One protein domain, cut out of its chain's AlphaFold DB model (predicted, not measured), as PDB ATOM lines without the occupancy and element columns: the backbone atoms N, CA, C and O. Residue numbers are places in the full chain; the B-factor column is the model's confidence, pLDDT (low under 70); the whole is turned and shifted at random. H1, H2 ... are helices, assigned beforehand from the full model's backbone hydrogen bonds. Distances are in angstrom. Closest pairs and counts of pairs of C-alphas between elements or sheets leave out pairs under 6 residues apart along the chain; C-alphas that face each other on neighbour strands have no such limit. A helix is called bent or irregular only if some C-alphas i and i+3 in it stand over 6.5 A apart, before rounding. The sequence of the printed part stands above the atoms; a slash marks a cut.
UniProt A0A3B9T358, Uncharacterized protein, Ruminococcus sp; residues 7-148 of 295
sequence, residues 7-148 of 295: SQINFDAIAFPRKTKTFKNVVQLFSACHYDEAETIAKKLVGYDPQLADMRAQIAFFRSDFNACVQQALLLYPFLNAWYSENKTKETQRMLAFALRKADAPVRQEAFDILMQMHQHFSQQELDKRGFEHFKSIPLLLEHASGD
ATOM      1  N   SER A   7     290.312 282.214 342.985       55.12
ATOM      2  CA  SER A   7     290.273 281.205 341.919       55.12
ATOM      3  C   SER A   7     288.917 281.110 341.206       55.12
ATOM      4  O   SER A   7     288.841 280.574 340.102       55.12
ATOM      5  N   GLN A   8     287.857 281.672 341.797       53.91
ATOM      6  CA  GLN A   8     286.511 281.698 341.213       53.91
ATOM      7  C   GLN A   8     286.208 282.981 340.433       53.91
ATOM      8  O   GLN A   8     285.159 283.080 339.790       53.91
ATOM      9  N   ILE A   9     287.106 283.971 340.455       57.75
ATOM     10  CA  ILE A   9     286.900 285.241 339.755       57.75
ATOM     11  C   ILE A   9     287.250 285.059 338.274       57.75
ATOM     12  O   ILE A   9     288.364 285.318 337.827       57.75
ATOM     13  N   ASN A  10     286.273 284.599 337.493       55.94
ATOM     14  CA  ASN A  10     286.398 284.496 336.044       55.94
ATOM     15  C   ASN A  10     286.029 285.826 335.375       55.94
ATOM     16  O   ASN A  10     284.858 286.057 335.083       55.94
ATOM     17  N   PHE A  11     287.038 286.654 335.087       56.28
ATOM     18  CA  PHE A  11     286.891 287.972 334.456       56.28
ATOM     19  C   PHE A  11     286.226 287.964 333.075       56.28
ATOM     20  O   PHE A  11     285.547 288.932 332.731       56.28
ATOM     21  N   ASP A  12     286.350 286.873 332.318       44.66
ATOM     22  CA  ASP A  12     285.738 286.737 330.991       44.66
ATOM     23  C   ASP A  12     284.235 286.385 331.073       44.66
ATOM     24  O   ASP A  12     283.495 286.568 330.106       44.66
ATOM     25  N   ALA A  13     283.753 285.927 332.238       45.44
ATOM     26  CA  ALA A  13     282.347 285.602 332.501       45.44
ATOM     27  C   ALA A  13     281.577 286.721 333.226       45.44
ATOM     28  O   ALA A  13     280.373 286.590 333.464       45.44
ATOM     29  N   ILE A  14     282.244 287.826 333.575       55.50
ATOM     30  CA  ILE A  14     281.641 288.933 334.317       55.50
ATOM     31  C   ILE A  14     280.806 289.807 333.365       55.50
ATOM     32  O   ILE A  14     281.148 290.948 333.043       55.50
ATOM     33  N   ALA A  15     279.677 289.277 332.900       56.44
ATOM     34  CA  ALA A  15     278.700 290.069 332.172       56.44
ATOM     35  C   ALA A  15     278.139 291.154 333.100       56.44
ATOM     36  O   ALA A  15     277.621 290.857 334.175       56.44
ATOM     37  N   PHE A  16     278.210 292.415 332.671       60.94
ATOM     38  CA  PHE A  16     277.547 293.505 333.374       60.94
ATOM     39  C   PHE A  16     276.033 293.220 333.397       60.94
ATOM     40  O   PHE A  16     275.410 293.159 332.326       60.94
ATOM     41  N   PRO A  17     275.411 293.011 334.570       64.75
ATOM     42  CA  PRO A  17     273.998 292.679 334.627       64.75
ATOM     43  C   PRO A  17     273.167 293.835 334.048       64.75
ATOM     44  O   PRO A  17     273.369 295.010 334.364       64.75
ATOM     45  N   ARG A  18     272.215 293.519 333.159       68.19
ATOM     46  CA  ARG A  18     271.335 294.535 332.555       68.19
ATOM     47  C   ARG A  18     270.498 295.197 333.643       68.19
ATOM     48  O   ARG A  18     269.664 294.521 334.235       68.19
ATOM     49  N   LYS A  19     270.645 296.516 333.827       71.19
ATOM     50  CA  LYS A  19     269.899 297.313 334.819       71.19
ATOM     51  C   LYS A  19     268.397 296.999 334.790       71.19
ATOM     52  O   LYS A  19     267.682 297.435 333.885       71.19
ATOM     53  N   THR A  20     267.911 296.283 335.800       82.62
ATOM     54  CA  THR A  20     266.478 295.998 335.965       82.62
ATOM     55  C   THR A  20     265.755 297.164 336.639       82.62
ATOM     56  O   THR A  20     266.363 297.979 337.334       82.62
ATOM     57  N   LYS A  21     264.428 297.237 336.472       86.62
ATOM     58  CA  LYS A  21     263.587 298.206 337.197       86.62
ATOM     59  C   LYS A  21     263.734 298.050 338.715       86.62
ATOM     60  O   LYS A  21     263.864 299.045 339.417       86.62
ATOM     61  N   THR A  22     263.762 296.809 339.201       89.50
ATOM     62  CA  THR A  22     263.928 296.492 340.627       89.50
ATOM     63  C   THR A  22     265.240 297.032 341.169       89.50
ATOM     64  O   THR A  22     265.276 297.615 342.245       89.50
ATOM     65  N   PHE A  23     266.316 296.889 340.405       90.31
ATOM     66  CA  PHE A  23     267.611 297.364 340.846       90.31
ATOM     67  C   PHE A  23     267.738 298.890 340.826       90.31
ATOM     68  O   PHE A  23     268.266 299.464 341.772       90.31
ATOM     69  N   LYS A  24     267.164 299.564 339.818       91.44
ATOM     70  CA  LYS A  24     267.036 301.032 339.837       91.44
ATOM     71  C   LYS A  24     266.296 301.518 341.089       91.44
ATOM     72  O   LYS A  24     266.721 302.496 341.686       91.44
ATOM     73  N   ASN A  25     265.250 300.806 341.515       93.69
ATOM     74  CA  ASN A  25     264.532 301.131 342.748       93.69
ATOM     75  C   ASN A  25     265.424 301.008 343.997       93.69
ATOM     76  O   ASN A  25     265.391 301.875 344.858       93.69
ATOM     77  N   VAL A  26     266.262 299.968 344.085       95.62
ATOM     78  CA  VAL A  26     267.221 299.815 345.199       95.62
ATOM     79  C   VAL A  26     268.197 300.991 345.257       95.62
ATOM     80  O   VAL A  26     268.398 301.565 346.324       95.62
ATOM     81  N   VAL A  27     268.758 301.380 344.111       94.69
ATOM     82  CA  VAL A  27     269.667 302.532 344.001       94.69
ATOM     83  C   VAL A  27     268.982 303.821 344.473       94.69
ATOM     84  O   VAL A  27     269.568 304.585 345.240       94.69
ATOM     85  N   GLN A  28     267.732 304.046 344.058       94.50
ATOM     86  CA  GLN A  28     266.941 305.213 344.461       94.50
ATOM     87  C   GLN A  28     266.673 305.238 345.964       94.50
ATOM     88  O   GLN A  28     266.884 306.262 346.606       94.50
ATOM     89  N   LEU A  29     266.279 304.104 346.546       96.50
ATOM     90  CA  LEU A  29     266.031 304.001 347.982       96.50
ATOM     91  C   LEU A  29     267.304 304.245 348.801       96.50
ATOM     92  O   LEU A  29     267.263 305.003 349.766       96.50
ATOM     93  N   PHE A  30     268.448 303.681 348.398       96.19
ATOM     94  CA  PHE A  30     269.731 303.977 349.041       96.19
ATOM     95  C   PHE A  30     270.113 305.457 348.927       96.19
ATOM     96  O   PHE A  30     270.494 306.071 349.925       96.19
ATOM     97  N   SER A  31     269.942 306.047 347.743       93.62
ATOM     98  CA  SER A  31     270.220 307.466 347.486       93.62
ATOM     99  C   SER A  31     269.325 308.397 348.296       93.62
ATOM    100  O   SER A  31     269.768 309.459 348.718       93.62
ATOM    101  N   ALA A  32     268.083 307.987 348.557       94.00
ATOM    102  CA  ALA A  32     267.106 308.700 349.373       94.00
ATOM    103  C   ALA A  32     267.174 308.344 350.873       94.00
ATOM    104  O   ALA A  32     266.334 308.790 351.650       94.00
ATOM    105  N   CYS A  33     268.189 307.584 351.301       94.88
ATOM    106  CA  CYS A  33     268.409 307.176 352.695       94.88
ATOM    107  C   CYS A  33     267.340 306.226 353.282       94.88
ATOM    108  O   CYS A  33     267.253 306.057 354.499       94.88
ATOM    109  N   HIS A  34     266.558 305.548 352.438       95.94
ATOM    110  CA  HIS A  34     265.595 304.505 352.817       95.94
ATOM    111  C   HIS A  34     266.272 303.125 352.891       95.94
ATOM    112  O   HIS A  34     265.930 302.188 352.167       95.94
ATOM    113  N   TYR A  35     267.281 303.008 353.757       95.06
ATOM    114  CA  TYR A  35     268.209 301.872 353.779       95.06
ATOM    115  C   TYR A  35     267.549 300.518 354.073       95.06
ATOM    116  O   TYR A  35     267.843 299.542 353.388       95.06
ATOM    117  N   ASP A  36     266.633 300.450 355.040       96.19
ATOM    118  CA  ASP A  36     266.000 299.181 355.438       96.19
ATOM    119  C   ASP A  36     265.101 298.608 354.329       96.19
ATOM    120  O   ASP A  36     265.058 297.394 354.086       96.19
ATOM    121  N   GLU A  37     264.407 299.493 353.611       97.25
ATOM    122  CA  GLU A  37     263.596 299.126 352.454       97.25
ATOM    123  C   GLU A  37     264.485 298.667 351.293       97.25
ATOM    124  O   GLU A  37     264.255 297.596 350.720       97.25
ATOM    125  N   ALA A  38     265.547 299.427 350.999       96.62
ATOM    126  CA  ALA A  38     266.529 299.077 349.979       96.62
ATOM    127  C   ALA A  38     267.140 297.691 350.236       96.62
ATOM    128  O   ALA A  38     267.160 296.856 349.332       96.62
ATOM    129  N   GLU A  39     267.554 297.403 351.474       96.06
ATOM    130  CA  GLU A  39     268.131 296.113 351.871       96.06
ATOM    131  C   GLU A  39     267.135 294.954 351.745       96.06
ATOM    132  O   GLU A  39     267.486 293.854 351.304       96.06
ATOM    133  N   THR A  40     265.863 295.188 352.073       96.50
ATOM    134  CA  THR A  40     264.807 294.177 351.924       96.50
ATOM    135  C   THR A  40     264.609 293.770 350.462       96.50
ATOM    136  O   THR A  40     264.392 292.591 350.164       96.50
ATOM    137  N   ILE A  41     264.704 294.726 349.537       95.19
ATOM    138  CA  ILE A  41     264.598 294.465 348.098       95.19
ATOM    139  C   ILE A  41     265.906 293.869 347.560       95.19
ATOM    140  O   ILE A  41     265.863 292.909 346.786       95.19
ATOM    141  N   ALA A  42     267.059 294.380 348.000       93.69
ATOM    142  CA  ALA A  42     268.387 293.950 347.567       93.69
ATOM    143  C   ALA A  42     268.637 292.454 347.808       93.69
ATOM    144  O   ALA A  42     269.205 291.794 346.944       93.69
ATOM    145  N   LYS A  43     268.132 291.884 348.911       91.44
ATOM    146  CA  LYS A  43     268.221 290.436 349.209       91.44
ATOM    147  C   LYS A  43     267.620 289.526 348.130       91.44
ATOM    148  O   LYS A  43     267.914 288.337 348.106       91.44
ATOM    149  N   LYS A  44     266.747 290.058 347.269       89.81
ATOM    150  CA  LYS A  44     266.081 289.313 346.187       89.81
ATOM    151  C   LYS A  44     266.794 289.467 344.839       89.81
ATOM    152  O   LYS A  44     266.370 288.853 343.862       89.81
ATOM    153  N   LEU A  45     267.825 290.310 344.759       88.38
ATOM    154  CA  LEU A  45     268.580 290.554 343.536       88.38
ATOM    155  C   LEU A  45     269.741 289.567 343.431       88.38
ATOM    156  O   LEU A  45     270.664 289.603 344.232       88.38
ATOM    157  N   VAL A  46     269.704 288.716 342.409       83.94
ATOM    158  CA  VAL A  46     270.789 287.781 342.091       83.94
ATOM    159  C   VAL A  46     271.691 288.398 341.022       83.94
ATOM    160  O   VAL A  46     271.187 288.935 340.033       83.94
ATOM    161  N   GLY A  47     273.011 288.313 341.213       82.88
ATOM    162  CA  GLY A  47     274.008 288.760 340.233       82.88
ATOM    163  C   GLY A  47     274.354 290.250 340.289       82.88
ATOM    164  O   GLY A  47     275.027 290.740 339.389       82.88
ATOM    165  N   TYR A  48     273.905 290.962 341.326       86.56
ATOM    166  CA  TYR A  48     274.224 292.377 341.573       86.56
ATOM    167  C   TYR A  48     275.150 292.576 342.778       86.56
ATOM    168  O   TYR A  48     275.291 293.694 343.277       86.56
ATOM    169  N   ASP A  49     275.756 291.499 343.280       87.62
ATOM    170  CA  ASP A  49     276.487 291.501 344.547       87.62
ATOM    171  C   ASP A  49     277.594 292.562 344.608       87.62
ATOM    172  O   ASP A  49     277.617 293.304 345.590       87.62
ATOM    173  N   PRO A  50     278.443 292.759 343.576       88.31
ATOM    174  CA  PRO A  50     279.487 293.773 343.675       88.31
ATOM    175  C   PRO A  50     278.938 295.206 343.606       88.31
ATOM    176  O   PRO A  50     279.500 296.101 344.226       88.31
ATOM    177  N   GLN A  51     277.818 295.459 342.917       90.62
ATOM    178  CA  GLN A  51     277.209 296.798 342.908       90.62
ATOM    179  C   GLN A  51     276.446 297.103 344.197       90.62
ATOM    180  O   GLN A  51     276.446 298.238 344.667       90.62
ATOM    181  N   LEU A  52     275.827 296.087 344.805       93.88
ATOM    182  CA  LEU A  52     275.295 296.202 346.160       93.88
ATOM    183  C   LEU A  52     276.428 296.437 347.168       93.88
ATOM    184  O   LEU A  52     276.267 297.258 348.067       93.88
ATOM    185  N   ALA A  53     277.573 295.769 347.001       94.75
ATOM    186  CA  ALA A  53     278.753 295.987 347.831       94.75
ATOM    187  C   ALA A  53     279.309 297.413 347.685       94.75
ATOM    188  O   ALA A  53     279.616 298.035 348.695       94.75
ATOM    189  N   ASP A  54     279.353 297.980 346.473       94.94
ATOM    190  CA  ASP A  54     279.724 299.390 346.265       94.94
ATOM    191  C   ASP A  54     278.829 300.339 347.071       94.94
ATOM    192  O   ASP A  54     279.311 301.108 347.902       94.94
ATOM    193  N   MET A  55     277.509 300.233 346.903       96.06
ATOM    194  CA  MET A  55     276.561 301.093 347.616       96.06
ATOM    195  C   MET A  55     276.676 300.939 349.139       96.06
ATOM    196  O   MET A  55     276.699 301.931 349.868       96.06
ATOM    197  N   ARG A  56     276.815 299.703 349.632       97.44
ATOM    198  CA  ARG A  56     276.992 299.424 351.064       97.44
ATOM    199  C   ARG A  56     278.317 299.948 351.603       97.44
ATOM    200  O   ARG A  56     278.335 300.445 352.723       97.44
ATOM    201  N   ALA A  57     279.401 299.871 350.831       97.00
ATOM    202  CA  ALA A  57     280.695 300.416 351.227       97.00
ATOM    203  C   ALA A  57     280.609 301.933 351.429       97.00
ATOM    204  O   ALA A  57     281.041 302.436 352.464       97.00
ATOM    205  N   GLN A  58     279.969 302.643 350.495       96.06
ATOM    206  CA  GLN A  58     279.741 304.086 350.596       96.06
ATOM    207  C   GLN A  58     278.922 304.449 351.844       96.06
ATOM    208  O   GLN A  58     279.312 305.324 352.615       96.06
ATOM    209  N   ILE A  59     277.804 303.756 352.077       96.50
ATOM    210  CA  ILE A  59     276.933 304.000 353.238       96.50
ATOM    211  C   ILE A  59     277.676 303.710 354.549       96.50
ATOM    212  O   ILE A  59     277.654 304.527 355.469       96.50
ATOM    213  N   ALA A  60     278.369 302.571 354.636       96.69
ATOM    214  CA  ALA A  60     279.156 302.204 355.809       96.69
ATOM    215  C   ALA A  60     280.230 303.257 356.111       96.69
ATOM    216  O   ALA A  60     280.387 303.671 357.259       96.69
ATOM    217  N   PHE A  61     280.905 303.759 355.073       95.06
ATOM    218  CA  PHE A  61     281.888 304.823 355.214       95.06
ATOM    219  C   PHE A  61     281.288 306.085 355.845       95.06
ATOM    220  O   PHE A  61     281.814 306.588 356.837       95.06
ATOM    221  N   PHE A  62     280.182 306.603 355.298       94.25
ATOM    222  CA  PHE A  62     279.561 307.831 355.811       94.25
ATOM    223  C   PHE A  62     278.904 307.647 357.187       94.25
ATOM    224  O   PHE A  62     278.758 308.608 357.938       94.25
ATOM    225  N   ARG A  63     278.606 306.409 357.581       94.81
ATOM    226  CA  ARG A  63     278.216 306.052 358.955       94.81
ATOM    227  C   ARG A  63     279.396 305.825 359.895       94.81
ATOM    228  O   ARG A  63     279.188 305.505 361.061       94.81
ATOM    229  N   SER A  64     280.624 306.011 359.413       93.81
ATOM    230  CA  SER A  64     281.862 305.731 360.150       93.81
ATOM    231  C   SER A  64     281.997 304.269 360.605       93.81
ATOM    232  O   SER A  64     282.777 303.971 361.509       93.81
ATOM    233  N   ASP A  65     281.279 303.341 359.964       96.25
ATOM    234  CA  ASP A  65     281.471 301.899 360.128       96.25
ATOM    235  C   ASP A  65     282.573 301.433 359.168       96.25
ATOM    236  O   ASP A  65     282.346 300.868 358.094       96.25
ATOM    237  N   PHE A  66     283.811 301.753 359.540       95.38
ATOM    238  CA  PHE A  66     284.971 301.506 358.688       95.38
ATOM    239  C   PHE A  66     285.264 300.017 358.501       95.38
ATOM    240  O   PHE A  66     285.751 299.629 357.442       95.38
ATOM    241  N   ASN A  67     284.914 299.173 359.474       97.44
ATOM    242  CA  ASN A  67     285.054 297.727 359.344       97.44
ATOM    243  C   ASN A  67     284.129 297.186 358.247       97.44
ATOM    244  O   ASN A  67     284.592 296.477 357.350       97.44
ATOM    245  N   ALA A  68     282.844 297.557 358.279       97.44
ATOM    246  CA  ALA A  68     281.905 297.166 357.234       97.44
ATOM    247  C   ALA A  68     282.298 297.768 355.878       97.44
ATOM    248  O   ALA A  68     282.250 297.074 354.863       97.44
ATOM    249  N   CYS A  69     282.762 299.023 355.848       97.12
ATOM    250  CA  CYS A  69     283.256 299.646 354.622       97.12
ATOM    251  C   CYS A  69     284.396 298.841 353.987       97.12
ATOM    252  O   CYS A  69     284.353 298.588 352.784       97.12
ATOM    253  N   VAL A  70     285.400 298.426 354.771       97.56
ATOM    254  CA  VAL A  70     286.523 297.612 354.279       97.56
ATOM    255  C   VAL A  70     286.013 296.292 353.707       97.56
ATOM    256  O   VAL A  70     286.363 295.941 352.584       97.56
ATOM    257  N   GLN A  71     285.140 295.590 354.430       96.56
ATOM    258  CA  GLN A  71     284.583 294.311 353.981       96.56
ATOM    259  C   GLN A  71     283.854 294.438 352.638       96.56
ATOM    260  O   GLN A  71     284.115 293.668 351.717       96.56
ATOM    261  N   GLN A  72     282.970 295.428 352.509       96.81
ATOM    262  CA  GLN A  72     282.204 295.650 351.282       96.81
ATOM    263  C   GLN A  72     283.106 296.101 350.125       96.81
ATOM    264  O   GLN A  72     282.975 295.611 349.004       96.81
ATOM    265  N   ALA A  73     284.079 296.973 350.396       95.50
ATOM    266  CA  ALA A  73     285.036 297.414 349.391       95.50
ATOM    267  C   ALA A  73     285.913 296.264 348.867       95.50
ATOM    268  O   ALA A  73     286.204 296.241 347.676       95.50
ATOM    269  N   LEU A  74     286.287 295.286 349.702       94.38
ATOM    270  CA  LEU A  74     287.031 294.098 349.260       94.38
ATOM    271  C   LEU A  74     286.208 293.180 348.345       94.38
ATOM    272  O   LEU A  74     286.771 292.596 347.424       94.38
ATOM    273  N   LEU A  75     284.891 293.073 348.557       91.81
ATOM    274  CA  LEU A  75     283.997 292.320 347.662       91.81
ATOM    275  C   LEU A  75     283.872 292.984 346.284       91.81
ATOM    276  O   LEU A  75     283.770 292.304 345.266       91.81
ATOM    277  N   LEU A  76     283.894 294.317 346.257       90.38
ATOM    278  CA  LEU A  76     283.871 295.121 345.038       90.38
ATOM    279  C   LEU A  76     285.229 295.150 344.319       90.38
ATOM    280  O   LEU A  76     285.253 295.205 343.090       90.38
ATOM    281  N   TYR A  77     286.341 295.150 345.065       91.31
ATOM    282  CA  TYR A  77     287.678 295.498 344.568       91.31
ATOM    283  C   TYR A  77     288.063 294.793 343.263       91.31
ATOM    284  O   TYR A  77     288.494 295.492 342.347       91.31
ATOM    285  N   PRO A  78     287.844 293.471 343.105       87.12
ATOM    286  CA  PRO A  78     288.219 292.783 341.877       87.12
ATOM    287  C   PRO A  78     287.532 293.334 340.625       87.12
ATOM    288  O   PRO A  78     288.082 293.273 339.536       87.12
ATOM    289  N   PHE A  79     286.335 293.899 340.765       84.69
ATOM    290  CA  PHE A  79     285.479 294.303 339.654       84.69
ATOM    291  C   PHE A  79     285.696 295.755 339.207       84.69
ATOM    292  O   PHE A  79     285.073 296.182 338.235       84.69
ATOM    293  N   LEU A  80     286.559 296.524 339.885       87.12
ATOM    294  CA  LEU A  80     286.637 297.981 339.729       87.12
ATOM    295  C   LEU A  80     286.852 298.428 338.280       87.12
ATOM    296  O   LEU A  80     285.962 299.027 337.687       87.12
ATOM    297  N   ASN A  81     287.979 298.073 337.668       82.44
ATOM    298  CA  ASN A  81     288.269 298.497 336.290       82.44
ATOM    299  C   ASN A  81     287.465 297.734 335.224       82.44
ATOM    300  O   ASN A  81     287.469 298.131 334.061       82.44
ATOM    301  N   ALA A  82     286.811 296.627 335.588       77.88
ATOM    302  CA  ALA A  82     285.958 295.882 334.667       77.88
ATOM    303  C   ALA A  82     284.585 296.550 334.504       77.88
ATOM    304  O   ALA A  82     284.001 296.505 333.421       77.88
ATOM    305  N   TRP A  83     284.058 297.143 335.577       80.88
ATOM    306  CA  TRP A  83     282.673 297.617 335.646       80.88
ATOM    307  C   TRP A  83     282.516 299.117 335.819       80.88
ATOM    308  O   TRP A  83     281.435 299.634 335.537       80.88
ATOM    309  N   TYR A  84     283.560 299.800 336.269       85.88
ATOM    310  CA  TYR A  84     283.499 301.206 336.620       85.88
ATOM    311  C   TYR A  84     284.559 302.012 335.885       85.88
ATOM    312  O   TYR A  84     285.605 301.507 335.469       85.88
ATOM    313  N   SER A  85     284.275 303.300 335.722       87.25
ATOM    314  CA  SER A  85     285.242 304.259 335.208       87.25
ATOM    315  C   SER A  85     286.463 304.383 336.122       87.25
ATOM    316  O   SER A  85     286.404 304.188 337.338       87.25
ATOM    317  N   GLU A  86     287.582 304.810 335.538       86.06
ATOM    318  CA  GLU A  86     288.830 305.050 336.270       86.06
ATOM    319  C   GLU A  86     288.642 306.027 337.447       86.06
ATOM    320  O   GLU A  86     289.268 305.875 338.498       86.06
ATOM    321  N   ASN A  87     287.751 307.016 337.301       86.31
ATOM    322  CA  ASN A  87     287.443 307.965 338.368       86.31
ATOM    323  C   ASN A  87     286.815 307.265 339.577       86.31
ATOM    324  O   ASN A  87     287.280 307.471 340.699       86.31
ATOM    325  N   LYS A  88     285.832 306.388 339.353       87.62
ATOM    326  CA  LYS A  88     285.201 305.606 340.420       87.62
ATOM    327  C   LYS A  88     286.176 304.623 341.067       87.62
ATOM    328  O   LYS A  88     286.177 304.477 342.292       87.62
ATOM    329  N   THR A  89     287.053 303.989 340.283       89.00
ATOM    330  CA  THR A  89     288.129 303.150 340.837       89.00
ATOM    331  C   THR A  89     288.999 303.964 341.794       89.00
ATOM    332  O   THR A  89     289.215 303.549 342.934       89.00
ATOM    333  N   LYS A  90     289.448 305.156 341.381       86.56
ATOM    334  CA  LYS A  90     290.264 306.039 342.228       86.56
ATOM    335  C   LYS A  90     289.525 306.464 343.498       86.56
ATOM    336  O   LYS A  90     290.136 306.443 344.564       86.56
ATOM    337  N   GLU A  91     288.243 306.823 343.418       88.00
ATOM    338  CA  GLU A  91     287.437 307.144 344.608       88.00
ATOM    339  C   GLU A  91     287.362 305.964 345.579       88.00
ATOM    340  O   GLU A  91     287.626 306.125 346.771       88.00
ATOM    341  N   THR A  92     287.078 304.765 345.065       90.62
ATOM    342  CA  THR A  92     286.967 303.553 345.885       90.62
ATOM    343  C   THR A  92     288.290 303.222 346.570       90.62
ATOM    344  O   THR A  92     288.311 302.909 347.756       90.62
ATOM    345  N   GLN A  93     289.414 303.341 345.860       90.44
ATOM    346  CA  GLN A  93     290.740 303.106 346.435       90.44
ATOM    347  C   GLN A  93     291.063 304.077 347.575       90.44
ATOM    348  O   GLN A  93     291.637 303.674 348.587       90.44
ATOM    349  N   ARG A  94     290.669 305.349 347.447       88.12
ATOM    350  CA  ARG A  94     290.864 306.362 348.496       88.12
ATOM    351  C   ARG A  94     289.959 306.129 349.697       88.12
ATOM    352  O   ARG A  94     290.429 306.209 350.830       88.12
ATOM    353  N   MET A  95     288.691 305.801 349.444       91.38
ATOM    354  CA  MET A  95     287.740 305.388 350.474       91.38
ATOM    355  C   MET A  95     288.291 304.194 351.259       91.38
ATOM    356  O   MET A  95     288.356 304.246 352.484       91.38
ATOM    357  N   LEU A  96     288.753 303.152 350.560       93.56
ATOM    358  CA  LEU A  96     289.320 301.957 351.175       93.56
ATOM    359  C   LEU A  96     290.588 302.277 351.976       93.56
ATOM    360  O   LEU A  96     290.700 301.831 353.113       93.56
ATOM    361  N   ALA A  97     291.510 303.087 351.447       90.75
ATOM    362  CA  ALA A  97     292.707 303.500 352.182       90.75
ATOM    363  C   ALA A  97     292.359 304.221 353.498       90.75
ATOM    364  O   ALA A  97     292.935 303.921 354.546       90.75
ATOM    365  N   PHE A  98     291.387 305.140 353.468       88.94
ATOM    366  CA  PHE A  98     290.930 305.832 354.674       88.94
ATOM    367  C   PHE A  98     290.224 304.880 355.647       88.94
ATOM    368  O   PHE A  98     290.501 304.915 356.847       88.94
ATOM    369  N   ALA A  99     289.341 304.013 355.147       92.69
ATOM    370  CA  ALA A  99     288.618 303.054 355.971       92.69
ATOM    371  C   ALA A  99     289.577 302.069 356.653       92.69
ATOM    372  O   ALA A  99     289.490 301.884 357.861       92.69
ATOM    373  N   LEU A 100     290.564 301.524 355.933       94.06
ATOM    374  CA  LEU A 100     291.595 300.638 356.492       94.06
ATOM    375  C   LEU A 100     292.343 301.282 357.655       94.06
ATOM    376  O   LEU A 100     292.593 300.638 358.671       94.06
ATOM    377  N   ARG A 101     292.673 302.567 357.529       89.62
ATOM    378  CA  ARG A 101     293.349 303.317 358.588       89.62
ATOM    379  C   ARG A 101     292.515 303.393 359.871       89.62
ATOM    380  O   ARG A 101     293.074 303.374 360.966       89.62
ATOM    381  N   LYS A 102     291.198 303.545 359.733       90.94
ATOM    382  CA  LYS A 102     290.257 303.719 360.848       90.94
ATOM    383  C   LYS A 102     289.656 302.405 361.357       90.94
ATOM    384  O   LYS A 102     289.101 302.405 362.449       90.94
ATOM    385  N   ALA A 103     289.765 301.329 360.585       94.12
ATOM    386  CA  ALA A 103     289.281 300.005 360.935       94.12
ATOM    387  C   ALA A 103     290.065 299.392 362.103       94.12
ATOM    388  O   ALA A 103     291.233 299.724 362.361       94.12
ATOM    389  N   ASP A 104     289.420 298.441 362.771       94.75
ATOM    390  CA  ASP A 104     290.026 297.678 363.851       94.75
ATOM    391  C   ASP A 104     291.207 296.849 363.342       94.75
ATOM    392  O   ASP A 104     291.223 296.368 362.205       94.75
ATOM    393  N   ALA A 105     292.200 296.640 364.210       93.25
ATOM    394  CA  ALA A 105     293.431 295.942 363.846       93.25
ATOM    395  C   ALA A 105     293.208 294.561 363.186       93.25
ATOM    396  O   ALA A 105     293.871 294.309 362.180       93.25
ATOM    397  N   PRO A 106     292.279 293.694 363.654       94.88
ATOM    398  CA  PRO A 106     292.033 292.402 363.009       94.88
ATOM    399  C   PRO A 106     291.477 292.538 361.586       94.88
ATOM    400  O   PRO A 106     291.950 291.857 360.681       94.88
ATOM    401  N   VAL A 107     290.518 293.447 361.376       94.50
ATOM    402  CA  VAL A 107     289.909 293.692 360.057       94.50
ATOM    403  C   VAL A 107     290.937 294.284 359.100       94.50
ATOM    404  O   VAL A 107     291.024 293.867 357.949       94.50
ATOM    405  N   ARG A 108     291.756 295.226 359.584       94.56
ATOM    406  CA  ARG A 108     292.848 295.807 358.799       94.56
ATOM    407  C   ARG A 108     293.864 294.745 358.381       94.56
ATOM    408  O   ARG A 108     294.247 294.733 357.219       94.56
ATOM    409  N   GLN A 109     294.282 293.865 359.293       93.81
ATOM    410  CA  GLN A 109     295.253 292.815 358.978       93.81
ATOM    411  C   GLN A 109     294.703 291.833 357.936       93.81
ATOM    412  O   GLN A 109     295.355 291.600 356.924       93.81
ATOM    413  N   GLU A 110     293.477 291.335 358.134       94.69
ATOM    414  CA  GLU A 110     292.806 290.440 357.177       94.69
ATOM    415  C   GLU A 110     292.700 291.097 355.790       94.69
ATOM    416  O   GLU A 110     293.004 290.478 354.771       94.69
ATOM    417  N   ALA A 111     292.338 292.380 355.739       95.12
ATOM    418  CA  ALA A 111     292.245 293.119 354.488       95.12
ATOM    419  C   ALA A 111     293.600 293.337 353.798       95.12
ATOM    420  O   ALA A 111     293.675 293.255 352.572       95.12
ATOM    421  N   PHE A 112     294.667 293.604 354.559       94.62
ATOM    422  CA  PHE A 112     296.027 293.718 354.021       94.62
ATOM    423  C   PHE A 112     296.459 292.405 353.367       94.62
ATOM    424  O   PHE A 112     296.958 292.424 352.242       94.62
ATOM    425  N   ASP A 113     296.208 291.277 354.032       93.62
ATOM    426  CA  ASP A 113     296.557 289.954 353.518       93.62
ATOM    427  C   ASP A 113     295.792 289.650 352.218       93.62
ATOM    428  O   ASP A 113     296.400 289.240 351.228       93.62
ATOM    429  N   ILE A 114     294.482 289.927 352.176       93.94
ATOM    430  CA  ILE A 114     293.643 289.739 350.979       93.94
ATOM    431  C   ILE A 114     294.130 290.609 349.815       93.94
ATOM    432  O   ILE A 114     294.296 290.117 348.697       93.94
ATOM    433  N   LEU A 115     294.383 291.898 350.057       93.69
ATOM    434  CA  LEU A 115     294.861 292.817 349.022       93.69
ATOM    435  C   LEU A 115     296.239 292.394 348.501       93.69
ATOM    436  O   LEU A 115     296.469 292.393 347.293       93.69
ATOM    437  N   MET A 116     297.150 291.972 349.376       92.56
ATOM    438  CA  MET A 116     298.459 291.479 348.952       92.56
ATOM    439  C   MET A 116     298.360 290.182 348.143       92.56
ATOM    440  O   MET A 116     299.072 290.045 347.146       92.56
ATOM    441  N   GLN A 117     297.454 289.268 348.499       91.25
ATOM    442  CA  GLN A 117     297.178 288.071 347.699       91.25
ATOM    443  C   GLN A 117     296.641 288.435 346.309       91.25
ATOM    444  O   GLN A 117     297.135 287.912 345.310       91.25
ATOM    445  N   MET A 118     295.695 289.379 346.221       89.19
ATOM    446  CA  MET A 118     295.205 289.904 344.939       89.19
ATOM    447  C   MET A 118     296.346 290.513 344.114       89.19
ATOM    448  O   MET A 118     296.493 290.200 342.933       89.19
ATOM    449  N   HIS A 119     297.188 291.349 344.731       89.25
ATOM    450  CA  HIS A 119     298.340 291.952 344.067       89.25
ATOM    451  C   HIS A 119     299.272 290.886 343.488       89.25
ATOM    452  O   HIS A 119     299.584 290.937 342.302       89.25
ATOM    453  N   GLN A 120     299.681 289.897 344.283       87.50
ATOM    454  CA  GLN A 120     300.569 288.815 343.845       87.50
ATOM    455  C   GLN A 120     299.950 287.973 342.724       87.50
ATOM    456  O   GLN A 120     300.617 287.700 341.731       87.50
ATOM    457  N   HIS A 121     298.675 287.604 342.858       83.75
ATOM    458  CA  HIS A 121     297.988 286.762 341.883       83.75
ATOM    459  C   HIS A 121     297.822 287.452 340.523       83.75
ATOM    460  O   HIS A 121     298.070 286.841 339.483       83.75
ATOM    461  N   PHE A 122     297.424 288.729 340.516       79.81
ATOM    462  CA  PHE A 122     297.139 289.449 339.274       79.81
ATOM    463  C   PHE A 122     298.375 290.128 338.678       79.81
ATOM    464  O   PHE A 122     298.472 290.210 337.461       79.81
ATOM    465  N   SER A 123     299.361 290.556 339.476       71.81
ATOM    466  CA  SER A 123     300.588 291.190 338.952       71.81
ATOM    467  C   SER A 123     301.458 290.268 338.090       71.81
ATOM    468  O   SER A 123     302.208 290.773 337.257       71.81
ATOM    469  N   GLN A 124     301.359 288.947 338.273       67.94
ATOM    470  CA  GLN A 124     302.118 287.944 337.515       67.94
ATOM    471  C   GLN A 124     301.476 287.561 336.175       67.94
ATOM    472  O   GLN A 124     302.125 286.930 335.344       67.94
ATOM    473  N   GLN A 125     300.213 287.920 335.951       65.88
ATOM    474  CA  GLN A 125     299.568 287.732 334.656       65.88
ATOM    475  C   GLN A 125     300.068 288.848 333.718       65.88
ATOM    476  O   GLN A 125     300.262 289.979 334.160       65.88
ATOM    477  N   GLU A 126     300.336 288.568 332.438       52.31
ATOM    478  CA  GLU A 126     300.717 289.608 331.466       52.31
ATOM    479  C   GLU A 126     299.520 290.544 331.218       52.31
ATOM    480  O   GLU A 126     298.679 290.351 330.340       52.31
ATOM    481  N   LEU A 127     299.392 291.542 332.089       54.69
ATOM    482  CA  LEU A 127     298.263 292.456 332.164       54.69
ATOM    483  C   LEU A 127     298.448 293.634 331.202       54.69
ATOM    484  O   LEU A 127     298.646 294.769 331.638       54.69
ATOM    485  N   ASP A 128     298.356 293.355 329.901       50.75
ATOM    486  CA  ASP A 128     298.190 294.377 328.852       50.75
ATOM    487  C   ASP A 128     296.697 294.700 328.595       50.75
ATOM    488  O   ASP A 128     296.321 295.517 327.752       50.75
ATOM    489  N   LYS A 129     295.796 294.071 329.363       57.19
ATOM    490  CA  LYS A 129     294.361 294.375 329.372       57.19
ATOM    491  C   LYS A 129     294.083 295.489 330.391       57.19
ATOM    492  O   LYS A 129     294.334 295.315 331.582       57.19
ATOM    493  N   ARG A 130     293.456 296.588 329.942       56.84
ATOM    494  CA  ARG A 130     293.019 297.769 330.737       56.84
ATOM    495  C   ARG A 130     292.212 297.457 332.026       56.84
ATOM    496  O   ARG A 130     291.982 298.342 332.841       56.84
ATOM    497  N   GLY A 131     291.799 296.208 332.247       61.97
ATOM    498  CA  GLY A 131     290.966 295.768 333.373       61.97
ATOM    499  C   GLY A 131     291.679 295.505 334.709       61.97
ATOM    500  O   GLY A 131     290.996 295.224 335.686       61.97
ATOM    501  N   PHE A 132     293.012 295.600 334.802       73.19
ATOM    502  CA  PHE A 132     293.744 295.111 335.992       73.19
ATOM    503  C   PHE A 132     294.737 296.104 336.618       73.19
ATOM    504  O   PHE A 132     295.454 295.770 337.561       73.19
ATOM    505  N   GLU A 133     294.789 297.345 336.134       78.50
ATOM    506  CA  GLU A 133     295.756 298.350 336.608       78.50
ATOM    507  C   GLU A 133     295.624 298.656 338.110       78.50
ATOM    508  O   GLU A 133     296.625 298.861 338.793       78.50
ATOM    509  N   HIS A 134     294.405 298.611 338.650       86.50
ATOM    510  CA  HIS A 134     294.128 298.865 340.066       86.50
ATOM    511  C   HIS A 134     294.765 297.833 341.022       86.50
ATOM    512  O   HIS A 134     295.023 298.151 342.183       86.50
ATOM    513  N   PHE A 135     295.086 296.620 340.558       88.56
ATOM    514  CA  PHE A 135     295.851 295.652 341.354       88.56
ATOM    515  C   PHE A 135     297.325 296.053 341.489       88.56
ATOM    516  O   PHE A 135     297.955 295.766 342.508       88.56
ATOM    517  N   LYS A 136     297.885 296.762 340.499       86.38
ATOM    518  CA  LYS A 136     299.266 297.271 340.553       86.38
ATOM    519  C   LYS A 136     299.416 298.408 341.569       86.38
ATOM    520  O   LYS A 136     300.503 298.584 342.105       86.38
ATOM    521  N   SER A 137     298.343 299.144 341.872       87.69
ATOM    522  CA  SER A 137     298.363 300.231 342.861       87.69
ATOM    523  C   SER A 137     298.072 299.796 344.302       87.69
ATOM    524  O   SER A 137     298.092 300.642 345.195       87.69
ATOM    525  N   ILE A 138     297.870 298.496 344.564       92.31
ATOM    526  CA  ILE A 138     297.652 297.973 345.924       92.31
ATOM    527  C   ILE A 138     298.780 298.355 346.898       92.31
ATOM    528  O   ILE A 138     298.451 298.858 347.970       92.31
ATOM    529  N   PRO A 139     300.081 298.204 346.570       90.56
ATOM    530  CA  PRO A 139     301.145 298.603 347.492       90.56
ATOM    531  C   PRO A 139     301.048 300.075 347.914       90.56
ATOM    532  O   PRO A 139     301.152 300.386 349.097       90.56
ATOM    533  N   LEU A 140     300.749 300.967 346.963       87.06
ATOM    534  CA  LEU A 140     300.556 302.394 347.227       87.06
ATOM    535  C   LEU A 140     299.311 302.655 348.093       87.06
ATOM    536  O   LEU A 140     299.336 303.492 348.991       87.06
ATOM    537  N   LEU A 141     298.217 301.923 347.859       90.31
ATOM    538  CA  LEU A 141     297.014 301.990 348.694       90.31
ATOM    539  C   LEU A 141     297.319 301.594 350.147       90.31
ATOM    540  O   LEU A 141     296.882 302.282 351.069       90.31
ATOM    541  N   LEU A 142     298.075 300.513 350.359       91.19
ATOM    542  CA  LEU A 142     298.451 300.037 351.695       91.19
ATOM    543  C   LEU A 142     299.433 300.986 352.395       91.19
ATOM    544  O   LEU A 142     299.323 301.205 353.605       91.19
ATOM    545  N   GLU A 143     300.345 301.607 351.644       87.31
ATOM    546  CA  GLU A 143     301.198 302.688 352.143       87.31
ATOM    547  C   GLU A 143     300.348 303.872 352.624       87.31
ATOM    548  O   GLU A 143     300.516 304.344 353.750       87.31
ATOM    549  N   HIS A 144     299.366 304.303 351.825       81.62
ATOM    550  CA  HIS A 144     298.438 305.369 352.208       81.62
ATOM    551  C   HIS A 144     297.615 305.021 353.458       81.62
ATOM    552  O   HIS A 144     297.392 305.885 354.311       81.62
ATOM    553  N   ALA A 145     297.184 303.764 353.592       85.75
ATOM    554  CA  ALA A 145     296.459 303.286 354.768       85.75
ATOM    555  C   ALA A 145     297.328 303.279 356.042       85.75
ATOM    556  O   ALA A 145     296.802 303.444 357.144       85.75
ATOM    557  N   SER A 146     298.647 303.115 355.889       81.88
ATOM    558  CA  SER A 146     299.613 302.993 356.991       81.88
ATOM    559  C   SER A 146     300.299 304.313 357.374       81.88
ATOM    560  O   SER A 146     300.786 304.442 358.494       81.88
ATOM    561  N   GLY A 147     300.372 305.288 356.459       69.56
ATOM    562  CA  GLY A 147     301.061 306.567 356.670       69.56
ATOM    563  C   GLY A 147     300.335 307.525 357.620       69.56
ATOM    564  O   GLY A 147     299.250 307.236 358.110       69.56
ATOM    565  N   ASP A 148     300.879 308.719 357.866       61.12
ATOM    566  CA  ASP A 148     300.192 309.779 358.623       61.12
ATOM    567  C   ASP A 148     299.257 310.612 357.736       61.12
ATOM    568  O   ASP A 148     299.666 311.088 356.682       61.12
TER     569      ASP A 148
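This is residues 7 to 148 of the 295 residues of an uncharacterized protein of Ruminococcus sp (UniProt A0A3B9T358). The longest helix, H6, stands side by side with H4, H5 and H8 in a helical bundle, with little H7 near one end of H6; H3 packs on H4 away from H6, and beyond H3 the hairpin of H1 and H2 makes the far end of the model, only loosely joined to the rest. Before H1, residues 7 to 20 form a long stretch with no named element. The printed part has 142 residues with eight named helices, H1 to H8 in chain order, and no named strand: the class is all helix. The whole is compact, with a radius of gyration of the C-alphas of 15.3 A and spans of 39 by 35 by 25 A.

H6, residues 105 to 123, is 26.3 A long and begins at C-alpha 105 (293.431, 295.942, 363.846). H5, residues 86 to 102, measures 24.7 A, and H4, residues 66 to 83, 23.5 A. H4 is irregular, with C-alphas 78 and 81 8.0 A apart, and has a kink of 52 degrees near residue 76. H3 is residues 49 to 62, 20.1 A. H1, residues 21 to 31, is 15.3 A long and begins at C-alpha 21 (263.587, 298.206, 337.197); H2, residues 35 to 42, is 10.1 A long. H7 is residues 133 to 136, 5.4 A, and H8, residues 138 to 146, is 12.3 A long and ends at C-alpha 146 (299.613, 302.993, 356.991).

H4 and H6 are the hubs, touching four helices each. H6 touches H4 at a shallow tilt of 14 degrees, the same way, closest at the C-alphas of Val 107 and Asn 67, 6.4 A. H6 and H8 touch, opposite ways at a shallow 19 degrees, closest at the C-alphas of His 119 and Ile 138, 6.3 A. H4 and H5 form a hairpin, closest at the C-alphas of Phe 66 and Ala 99, 4.8 A. H3 and H4 also form a hairpin, at a steep tilt of 43 degrees, with the C-alphas of Ala 57 and Cys 69 closest at 4.3 A. H7 touches H6, the C-alphas of Phe 135 and His 119 coming closest at 5.2 A. The hairpin of H1 and H2 has its closest C-alphas, Val 26 and Ala 38, 4.9 A apart. H1 and H3 are close but not clearly touching, closest at the C-alphas of Phe 30 and Met 55, 7.5 A; H1 and H4 are apart. In H1, H2, H3, H5, H6 and H8 every O i to N i+4 pair is within hydrogen-bond range, in H4 9 of 14, and H7 is too short for such a pair.

The C-alphas farthest apart, Lys 21 and Asp 148, are 44.0 A from each other. The printed part has no cut, and no link between helices is long. Mean pLDDT of the printed part is 85.7; residues 7 to 18, 124 to 131 and 147 to 148 are under 70.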